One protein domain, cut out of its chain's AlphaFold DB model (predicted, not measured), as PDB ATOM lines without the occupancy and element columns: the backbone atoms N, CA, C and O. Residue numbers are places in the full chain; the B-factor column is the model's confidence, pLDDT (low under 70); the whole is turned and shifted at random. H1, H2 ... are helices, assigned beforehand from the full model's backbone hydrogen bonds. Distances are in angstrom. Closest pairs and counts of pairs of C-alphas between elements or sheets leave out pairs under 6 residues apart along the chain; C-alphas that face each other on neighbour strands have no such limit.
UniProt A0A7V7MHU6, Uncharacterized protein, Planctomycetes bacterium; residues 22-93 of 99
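This is residues 22 to 93 of the 99 residues of an uncharacterized protein of Planctomycetes bacterium (UniProt A0A7V7MHU6). What is the main picture? One long helix, H1, makes the longest axis, and a shorter helical hairpin of H2 and H3 packs on it through H2, which crosses H1 at a steep tilt. The centres of the three helices make a triangle, in which H3 touches H2 and only comes near H1, while residues 55 to 56, after H1, and residues 91 to 92, after H3, meet in a short antiparallel pairing. What is it made of? The printed part has 72 residues with three named helices, in the order H1, H2, H3, and no named strand: the class is all helix. How is it shaped? It is compact, with a radius of gyration of the C-alphas of 12.1 A, yet elongated in outline, spanning 36 by 20 by 19 A.

Where is the longest helix? H1 holds residues 30 to 51, from C-alpha 30 at (-2.480, 41.337, 156.258) to C-alpha 51 at (-14.264, 32.156, 182.613), 30.3 A from first to last C-alpha. Where are the shorter ones? H2 holds residues 62 to 72 and measures 15.4 A from first to last C-alpha. H3 holds residues 80 to 90, also 15.4 A, and ends with C-alpha 90 at (-5.372, 23.391, 173.287).

What touches H1? H1 and H2 touch, with 19 pairs of C-alphas within 8 A; the closest C-alphas, of Lys 38 and Ala 70, are 4.8 A apart. Their lines stand at a steep tilt of 48 degrees, and they run opposite ways. How does H3 stand to the other two? H2 and H3 are a helical hairpin: they touch, with their closest C-alphas, of Ala 65 and Ile 90, 6.5 A apart, and run opposite ways at a shallow tilt of 24 degrees. H1 and H3 are near each other, with no pair of C-alphas within 8 A but 5 pairs within 10 A. What do the helix backbones show? In H1, H2 and H3 every O i to N i+4 pair is within hydrogen-bond range.

How large is it? The two C-alphas farthest apart are those of Ser 28 and Gly 53, at 37.0 A; those of Leu 22 and Met 93, the first and last printed, are 25.5 A apart. Is the backbone unbroken, and are any links long? The printed part has no cut, and both links are short: 10 residues from H1 to H2 and 7 from H2 to H3. Where is confidence low? The mean pLDDT of the printed part is 91.5, and no printed residue is under 70.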
ATOM      1  N   LEU A  22     -15.549  36.285 158.655       85.81
ATOM      2  CA  LEU A  22     -15.648  36.947 159.954       85.81
ATOM      3  C   LEU A  22     -15.379  38.446 159.819       85.81
ATOM      4  O   LEU A  22     -14.564  38.894 159.020       85.81
ATOM      5  N   ARG A  23     -16.052  39.245 160.654       83.62
ATOM      6  CA  ARG A  23     -16.045  40.715 160.553       83.62
ATOM      7  C   ARG A  23     -14.649  41.342 160.648       83.62
ATOM      8  O   ARG A  23     -14.442  42.416 160.096       83.62
ATOM      9  N   TYR A  24     -13.733  40.728 161.395       81.88
ATOM     10  CA  TYR A  24     -12.392  41.282 161.593       81.88
ATOM     11  C   TYR A  24     -11.476  41.079 160.381       81.88
ATOM     12  O   TYR A  24     -10.432  41.735 160.306       81.88
ATOM     13  N   TRP A  25     -11.829  40.145 159.493       83.81
ATOM     14  CA  TRP A  25     -10.981  39.725 158.396       83.81
ATOM     15  C   TRP A  25     -10.924  40.803 157.323       83.81
ATOM     16  O   TRP A  25     -11.954  41.272 156.836       83.81
ATOM     17  N   ASN A  26      -9.708  41.190 156.950       81.75
ATOM     18  CA  ASN A  26      -9.475  42.181 155.919       81.75
ATOM     19  C   ASN A  26      -8.519  41.622 154.858       81.75
ATOM     20  O   ASN A  26      -7.308  41.571 155.078       81.75
ATOM     21  N   GLU A  27      -9.063  41.245 153.698       74.69
ATOM     22  CA  GLU A  27      -8.275  40.723 152.570       74.69
ATOM     23  C   GLU A  27      -7.298  41.758 151.993       74.69
ATOM     24  O   GLU A  27      -6.288  41.381 151.410       74.69
ATOM     25  N   SER A  28      -7.546  43.060 152.175       72.38
ATOM     26  CA  SER A  28      -6.655  44.112 151.674       72.38
ATOM     27  C   SER A  28      -5.545  44.500 152.659       72.38
ATOM     28  O   SER A  28      -4.761  45.399 152.360       72.38
ATOM     29  N   SER A  29      -5.497  43.912 153.863       74.38
ATOM     30  CA  SER A  29      -4.513  44.279 154.893       74.38
ATOM     31  C   SER A  29      -4.137  43.111 155.809       74.38
ATOM     32  O   SER A  29      -4.752  42.877 156.854       74.38
ATOM     33  N   ASP A  30      -3.038  42.440 155.467       77.38
ATOM     34  CA  ASP A  30      -2.480  41.337 156.258       77.38
ATOM     35  C   ASP A  30      -2.088  41.743 157.683       77.38
ATOM     36  O   ASP A  30      -2.208  40.946 158.614       77.38
ATOM     37  N   SER A  31      -1.585  42.966 157.875       84.94
ATOM     38  CA  SER A  31      -1.137  43.441 159.189       84.94
ATOM     39  C   SER A  31      -2.311  43.683 160.135       84.94
ATOM     40  O   SER A  31      -2.261  43.259 161.291       84.94
ATOM     41  N   ALA A  32      -3.394  44.296 159.647       87.12
ATOM     42  CA  ALA A  32      -4.617  44.473 160.422       87.12
ATOM     43  C   ALA A  32      -5.257  43.119 160.757       87.12
ATOM     44  O   ALA A  32      -5.626  42.888 161.910       87.12
ATOM     45  N   THR A  33      -5.317  42.197 159.789       89.38
ATOM     46  CA  THR A  33      -5.828  40.835 160.003       89.38
ATOM     47  C   THR A  33      -5.025  40.100 161.075       89.38
ATOM     48  O   THR A  33      -5.624  39.554 161.999       89.38
ATOM     49  N   ARG A  34      -3.685  40.159 161.046       90.06
ATOM     50  CA  ARG A  34      -2.824  39.544 162.077       90.06
ATOM     51  C   ARG A  34      -3.026  40.144 163.469       90.06
ATOM     52  O   ARG A  34      -3.169  39.400 164.439       90.06
ATOM     53  N   THR A  35      -3.069  41.471 163.588       92.75
ATOM     54  CA  THR A  35      -3.300  42.142 164.881       92.75
ATOM     55  C   THR A  35      -4.677  41.804 165.454       92.75
ATOM     56  O   THR A  35      -4.804  41.507 166.647       92.75
ATOM     57  N   ASN A  36      -5.707  41.795 164.609       92.12
ATOM     58  CA  ASN A  36      -7.065  41.451 165.019       92.12
ATOM     59  C   ASN A  36      -7.191  39.971 165.393       92.12
ATOM     60  O   ASN A  36      -7.788  39.663 166.422       92.12
ATOM     61  N   ALA A  37      -6.584  39.068 164.618       93.31
ATOM     62  CA  ALA A  37      -6.541  37.638 164.915       93.31
ATOM     63  C   ALA A  37      -5.883  37.370 166.274       93.31
ATOM     64  O   ALA A  37      -6.434  36.636 167.089       93.31
ATOM     65  N   LYS A  38      -4.760  38.036 166.573       94.88
ATOM     66  CA  LYS A  38      -4.094  37.930 167.879       94.88
ATOM     67  C   LYS A  38      -4.950  38.476 169.024       94.88
ATOM     68  O   LYS A  38      -4.994  37.882 170.097       94.88
ATOM     69  N   SER A  39      -5.657  39.580 168.793       94.56
ATOM     70  CA  SER A  39      -6.574  40.162 169.784       94.56
ATOM     71  C   SER A  39      -7.782  39.258 170.052       94.56
ATOM     72  O   SER A  39      -8.236  39.156 171.190       94.56
ATOM     73  N   LEU A  40      -8.301  38.587 169.019       94.62
ATOM     74  CA  LEU A  40      -9.377  37.607 169.154       94.62
ATOM     75  C   LEU A  40      -8.886  36.331 169.852       94.62
ATOM     76  O   LEU A  40      -9.563  35.846 170.750       94.62
ATOM     77  N   ALA A  41      -7.692  35.840 169.514       96.31
ATOM     78  CA  ALA A  41      -7.061  34.715 170.202       96.31
ATOM     79  C   ALA A  41      -6.925  34.974 171.713       96.31
ATOM     80  O   ALA A  41      -7.246  34.098 172.509       96.31
ATOM     81  N   GLY A  42      -6.541  36.196 172.108       96.50
ATOM     82  CA  GLY A  42      -6.490  36.614 173.516       96.50
ATOM     83  C   GLY A  42      -7.840  36.562 174.224       96.50
ATOM     84  O   GLY A  42      -7.930  36.096 175.354       96.50
ATOM     85  N   GLN A  43      -8.903  37.006 173.551       96.12
ATOM     86  CA  GLN A  43     -10.259  36.936 174.102       96.12
ATOM     87  C   GLN A  43     -10.749  35.495 174.246       96.12
ATOM     88  O   GLN A  43     -11.411  35.174 175.229       96.12
ATOM     89  N   ILE A  44     -10.417  34.630 173.285       95.75
ATOM     90  CA  ILE A  44     -10.752  33.207 173.345       95.75
ATOM     91  C   ILE A  44     -10.020  32.542 174.513       95.75
ATOM     92  O   ILE A  44     -10.658  31.860 175.306       95.75
ATOM     93  N   ASP A  45      -8.716  32.774 174.663       96.75
ATOM     94  CA  ASP A  45      -7.933  32.210 175.770       96.75
ATOM     95  C   ASP A  45      -8.492  32.624 177.137       96.75
ATOM     96  O   ASP A  45      -8.811  31.757 177.950       96.75
ATOM     97  N   GLY A  46      -8.746  33.920 177.346       96.06
ATOM     98  CA  GLY A  46      -9.359  34.405 178.586       96.06
ATOM     99  C   GLY A  46     -10.760  33.829 178.826       96.06
ATOM    100  O   GLY A  46     -11.139  33.555 179.962       96.06
ATOM    101  N   TYR A  47     -11.539  33.576 177.772       94.94
ATOM    102  CA  TYR A  47     -12.823  32.890 177.917       94.94
ATOM    103  C   TYR A  47     -12.645  31.452 178.431       94.94
ATOM    104  O   TYR A  47     -13.274  31.070 179.417       94.94
ATOM    105  N   PHE A  48     -11.761  30.658 177.823       94.56
ATOM    106  CA  PHE A  48     -11.543  29.268 178.238       94.56
ATOM    107  C   PHE A  48     -10.874  29.158 179.613       94.56
ATOM    108  O   PHE A  48     -11.357  28.425 180.476       94.56
ATOM    109  N   ILE A  49      -9.776  29.875 179.839       94.75
ATOM    110  CA  ILE A  49      -8.984  29.758 181.066       94.75
ATOM    111  C   ILE A  49      -9.669  30.469 182.232       94.75
ATOM    112  O   ILE A  49      -9.920  29.840 183.261       94.75
ATOM    113  N   ASP A  50     -10.017  31.749 182.075       93.31
ATOM    114  CA  ASP A  50     -10.483  32.560 183.203       93.31
ATOM    115  C   ASP A  50     -11.976  32.370 183.478       93.31
ATOM    116  O   ASP A  50     -12.387  32.323 184.638       93.31
ATOM    117  N   GLN A  51     -12.808  32.257 182.433       92.19
ATOM    118  CA  GLN A  51     -14.264  32.156 182.613       92.19
ATOM    119  C   GLN A  51     -14.749  30.714 182.740       92.19
ATOM    120  O   GLN A  51     -15.612  30.431 183.573       92.19
ATOM    121  N   LEU A  52     -14.211  29.796 181.933       90.94
ATOM    122  CA  LEU A  52     -14.628  28.391 181.944       90.94
ATOM    123  C   LEU A  52     -13.770  27.498 182.853       90.94
ATOM    124  O   LEU A  52     -14.142  26.349 183.106       90.94
ATOM    125  N   GLY A  53     -12.649  28.004 183.375       91.31
ATOM    126  CA  GLY A  53     -11.751  27.234 184.236       91.31
ATOM    127  C   GLY A  53     -11.096  26.050 183.520       91.31
ATOM    128  O   GLY A  53     -10.787  25.037 184.161       91.31
ATOM    129  N   ALA A  54     -10.931  26.147 182.198       93.94
ATOM    130  CA  ALA A  54     -10.206  25.167 181.405       93.94
ATOM    131  C   ALA A  54      -8.725  25.141 181.801       93.94
ATOM    132  O   ALA A  54      -8.190  26.056 182.433       93.94
ATOM    133  N   LYS A  55      -8.039  24.069 181.419       94.50
ATOM    134  CA  LYS A  55      -6.583  23.956 181.548       94.50
ATOM    135  C   LYS A  55      -5.974  23.776 180.174       94.50
ATOM    136  O   LYS A  55      -6.604  23.197 179.303       94.50
ATOM    137  N   TYR A  56      -4.730  24.190 179.990       95.00
ATOM    138  CA  TYR A  56      -4.012  23.828 178.775       95.00
ATOM    139  C   TYR A  56      -3.754  22.317 178.719       95.00
ATOM    140  O   TYR A  56      -3.444  21.689 179.739       95.00
ATOM    141  N   HIS A  57      -3.839  21.739 177.523       92.94
ATOM    142  CA  HIS A  57      -3.297  20.414 177.249       92.94
ATOM    143  C   HIS A  57      -1.769  20.394 177.446       92.94
ATOM    144  O   HIS A  57      -1.107  21.428 177.306       92.94
ATOM    145  N   PRO A  58      -1.170  19.230 177.772       91.31
ATOM    146  CA  PRO A  58       0.281  19.106 177.878       91.31
ATOM    147  C   PRO A  58       0.990  19.599 176.609       91.31
ATOM    148  O   PRO A  58       0.613  19.225 175.504       91.31
ATOM    149  N   GLY A  59       2.020  20.432 176.771       90.69
ATOM    150  CA  GLY A  59       2.736  21.061 175.652       90.69
ATOM    151  C   GLY A  59       2.177  22.423 175.225       90.69
ATOM    152  O   GLY A  59       2.855  23.157 174.505       90.69
ATOM    153  N   HIS A  60       1.004  22.812 175.729       93.31
ATOM    154  CA  HIS A  60       0.435  24.141 175.532       93.31
ATOM    155  C   HIS A  60       0.568  25.023 176.778       93.31
ATOM    156  O   HIS A  60       0.636  24.561 177.917       93.31
ATOM    157  N   GLY A  61       0.604  26.328 176.538       93.31
ATOM    158  CA  GLY A  61       0.513  27.386 177.534       93.31
ATOM    159  C   GLY A  61       0.083  28.677 176.849       93.31
ATOM    160  O   GLY A  61      -0.015  28.709 175.623       93.31
ATOM    161  N   PHE A  62      -0.124  29.751 177.611       94.56
ATOM    162  CA  PHE A  62      -0.647  31.021 177.090       94.56
ATOM    163  C   PHE A  62       0.004  31.458 175.766       94.56
ATOM    164  O   PHE A  62      -0.664  31.601 174.749       94.56
ATOM    165  N   ALA A  63       1.333  31.592 175.730       95.81
ATOM    166  CA  ALA A  63       2.023  32.076 174.535       95.81
ATOM    167  C   ALA A  63       1.824  31.172 173.302       95.81
ATOM    168  O   ALA A  63       1.629  31.686 172.196       95.81
ATOM    169  N   SER A  64       1.857  29.845 173.473       95.75
ATOM    170  CA  SER A  64       1.662  28.911 172.359       95.75
ATOM    171  C   SER A  64       0.198  28.822 171.932       95.75
ATOM    172  O   SER A  64      -0.063  28.769 170.735       95.75
ATOM    173  N   ALA A  65      -0.752  28.906 172.867       95.19
ATOM    174  CA  ALA A  65      -2.185  28.956 172.584       95.19
ATOM    175  C   ALA A  65      -2.557  30.199 171.763       95.19
ATOM    176  O   ALA A  65      -3.160  30.083 170.696       95.19
ATOM    177  N   ILE A  66      -2.119  31.385 172.203       96.56
ATOM    178  CA  ILE A  66      -2.356  32.641 171.482       96.56
ATOM    179  C   ILE A  66      -1.758  32.596 170.080       96.56
ATOM    180  O   ILE A  66      -2.409  33.016 169.126       96.56
ATOM    181  N   THR A  67      -0.528  32.094 169.949       95.75
ATOM    182  CA  THR A  67       0.158  32.018 168.653       95.75
ATOM    183  C   THR A  67      -0.575  31.076 167.708       95.75
ATOM    184  O   THR A  67      -0.939  31.487 166.611       95.75
ATOM    185  N   PHE A  68      -0.885  29.861 168.162       95.25
ATOM    186  CA  PHE A  68      -1.567  28.855 167.354       95.25
ATOM    187  C   PHE A  68      -2.948  29.323 166.885       95.25
ATOM    188  O   PHE A  68      -3.274  29.240 165.702       95.25
ATOM    189  N   VAL A  69      -3.763  29.863 167.798       95.69
ATOM    190  CA  VAL A  69      -5.107  30.351 167.458       95.69
ATOM    191  C   VAL A  69      -5.022  31.558 166.525       95.69
ATOM    192  O   VAL A  69      -5.790  31.639 165.568       95.69
ATOM    193  N   ALA A  70      -4.080  32.478 166.745       95.00
ATOM    194  CA  ALA A  70      -3.891  33.621 165.856       95.00
ATOM    195  C   ALA A  70      -3.474  33.182 164.445       95.00
ATOM    196  O   ALA A  70      -4.031  33.683 163.474       95.00
ATOM    197  N   GLU A  71      -2.547  32.231 164.321       94.62
ATOM    198  CA  GLU A  71      -2.130  31.672 163.029       94.62
ATOM    199  C   GLU A  71      -3.302  30.996 162.315       94.62
ATOM    200  O   GLU A  71      -3.568  31.294 161.147       94.62
ATOM    201  N   PHE A  72      -4.082  30.184 163.033       95.25
ATOM    202  CA  PHE A  72      -5.301  29.575 162.505       95.25
ATOM    203  C   PHE A  72      -6.282  30.631 161.973       95.25
ATOM    204  O   PHE A  72      -6.818  30.503 160.871       95.25
ATOM    205  N   LEU A  73      -6.474  31.711 162.731       93.94
ATOM    206  CA  LEU A  73      -7.320  32.858 162.398       93.94
ATOM    207  C   LEU A  73      -6.725  33.782 161.321       93.94
ATOM    208  O   LEU A  73      -7.328  34.809 161.014       93.94
ATOM    209  N   THR A  74      -5.565  33.457 160.748       93.19
ATOM    210  CA  THR A  74      -4.960  34.186 159.614       93.19
ATOM    211  C   THR A  74      -4.952  33.385 158.319       93.19
ATOM    212  O   THR A  74      -4.473  33.879 157.299       93.19
ATOM    213  N   VAL A  75      -5.554  32.192 158.309       92.25
ATOM    214  CA  VAL A  75      -5.774  31.398 157.094       92.25
ATOM    215  C   VAL A  75      -7.260  31.434 156.735       92.25
ATOM    216  O   VAL A  75      -8.098  30.846 157.410       92.25
ATOM    217  N   GLY A  76      -7.611  32.145 155.662       89.56
ATOM    218  CA  GLY A  76      -9.006  32.519 155.393       89.56
ATOM    219  C   GLY A  76      -9.900  31.350 154.987       89.56
ATOM    220  O   GLY A  76     -11.119  31.424 155.143       89.56
ATOM    221  N   SER A  77      -9.286  30.280 154.477       92.56
ATOM    222  CA  SER A  77      -9.931  29.016 154.122       92.56
ATOM    223  C   SER A  77     -10.205  28.112 155.320       92.56
ATOM    224  O   SER A  77     -10.940  27.140 155.167       92.56
ATOM    225  N   ASN A  78      -9.631  28.401 156.492       93.75
ATOM    226  CA  ASN A  78     -10.015  27.703 157.710       93.75
ATOM    227  C   ASN A  78     -11.478  27.995 158.033       93.75
ATOM    228  O   ASN A  78     -12.013  29.036 157.648       93.75
ATOM    229  N   THR A  79     -12.120  27.092 158.764       93.12
ATOM    230  CA  THR A  79     -13.530  27.226 159.130       93.12
ATOM    231  C   THR A  79     -13.701  27.418 160.629       93.12
ATOM    232  O   THR A  79     -12.812  27.094 161.420       93.12
ATOM    233  N   VAL A  80     -14.857  27.934 161.038       90.12
ATOM    234  CA  VAL A  80     -15.227  28.050 162.455       90.12
ATOM    235  C   VAL A  80     -15.324  26.664 163.114       90.12
ATOM    236  O   VAL A  80     -14.874  26.509 164.246       90.12
ATOM    237  N   GLY A  81     -15.788  25.629 162.405       90.56
ATOM    238  CA  GLY A  81     -15.712  24.246 162.897       90.56
ATOM    239  C   GLY A  81     -14.279  23.754 163.092       90.56
ATOM    240  O   GLY A  81     -13.959  23.125 164.101       90.56
ATOM    241  N   GLY A  82     -13.383  24.091 162.160       92.12
ATOM    242  CA  GLY A  82     -11.954  23.819 162.300       92.12
ATOM    243  C   GLY A  82     -11.340  24.538 163.503       92.12
ATOM    244  O   GLY A  82     -10.531  23.943 164.211       92.12
ATOM    245  N   LEU A  83     -11.772  25.774 163.780       92.81
ATOM    246  CA  LEU A  83     -11.360  26.510 164.974       92.81
ATOM    247  C   LEU A  83     -11.800  25.772 166.244       92.81
ATOM    248  O   LEU A  83     -11.003  25.644 167.161       92.81
ATOM    249  N   GLY A  84     -13.022  25.235 166.288       91.31
ATOM    250  CA  GLY A  84     -13.491  24.427 167.420       91.31
ATOM    251  C   GLY A  84     -12.561  23.248 167.728       91.31
ATOM    252  O   GLY A  84     -12.127  23.093 168.864       91.31
ATOM    253  N   LYS A  85     -12.166  22.483 166.701       90.94
ATOM    254  CA  LYS A  85     -11.211  21.363 166.839       90.94
ATOM    255  C   LYS A  85      -9.815  21.827 167.265       90.94
ATOM    256  O   LYS A  85      -9.155  21.175 168.068       90.94
ATOM    257  N   ALA A  86      -9.358  22.959 166.733       92.94
ATOM    258  CA  ALA A  86      -8.104  23.585 167.140       92.94
ATOM    259  C   ALA A  86      -8.117  23.958 168.631       92.94
ATOM    260  O   ALA A  86      -7.149  23.693 169.342       92.94
ATOM    261  N   LEU A  87      -9.216  24.532 169.118       94.00
ATOM    262  CA  LEU A  87      -9.374  24.890 170.527       94.00
ATOM    263  C   LEU A  87      -9.443  23.651 171.424       94.00
ATOM    264  O   LEU A  87      -8.791  23.654 172.461       94.00
ATOM    265  N   ASP A  88     -10.129  22.591 170.995       91.69
ATOM    266  CA  ASP A  88     -10.177  21.295 171.692       91.69
ATOM    267  C   ASP A  88      -8.771  20.700 171.895       91.69
ATOM    268  O   ASP A  88      -8.437  20.198 172.960       91.69
ATOM    269  N   SER A  89      -7.870  20.864 170.917       92.12
ATOM    270  CA  SER A  89      -6.475  20.416 171.065       92.12
ATOM    271  C   SER A  89      -5.642  21.243 172.058       92.12
ATOM    272  O   SER A  89      -4.595  20.784 172.518       92.12
ATOM    273  N   ILE A  90      -6.087  22.458 172.402       95.25
ATOM    274  CA  ILE A  90      -5.372  23.391 173.287       95.25
ATOM    275  C   ILE A  90      -5.945  23.373 174.700       95.25
ATOM    276  O   ILE A  90      -5.175  23.367 175.663       95.25
ATOM    277  N   TYR A  91      -7.269  23.407 174.834       94.31
ATOM    278  CA  TYR A  91      -7.963  23.617 176.099       94.31
ATOM    279  C   TYR A  91      -8.705  22.360 176.521       94.31
ATOM    280  O   TYR A  91      -9.664  21.945 175.889       94.31
ATOM    281  N   LYS A  92      -8.302  21.834 177.670       92.56
ATOM    282  CA  LYS A  92      -8.956  20.735 178.353       92.56
ATOM    283  C   LYS A  92     -10.051  21.254 179.277       92.56
ATOM    284  O   LYS A  92      -9.760  21.933 180.274       92.56
ATOM    285  N   MET A  93     -11.294  20.886 179.000       86.44
ATOM    286  CA  MET A  93     -12.456  21.268 179.800       86.44
ATOM    287  C   MET A  93     -12.651  20.358 181.017       86.44
ATOM    288  O   MET A  93     -12.225  19.198 181.085       86.44
TER     289      MET A  93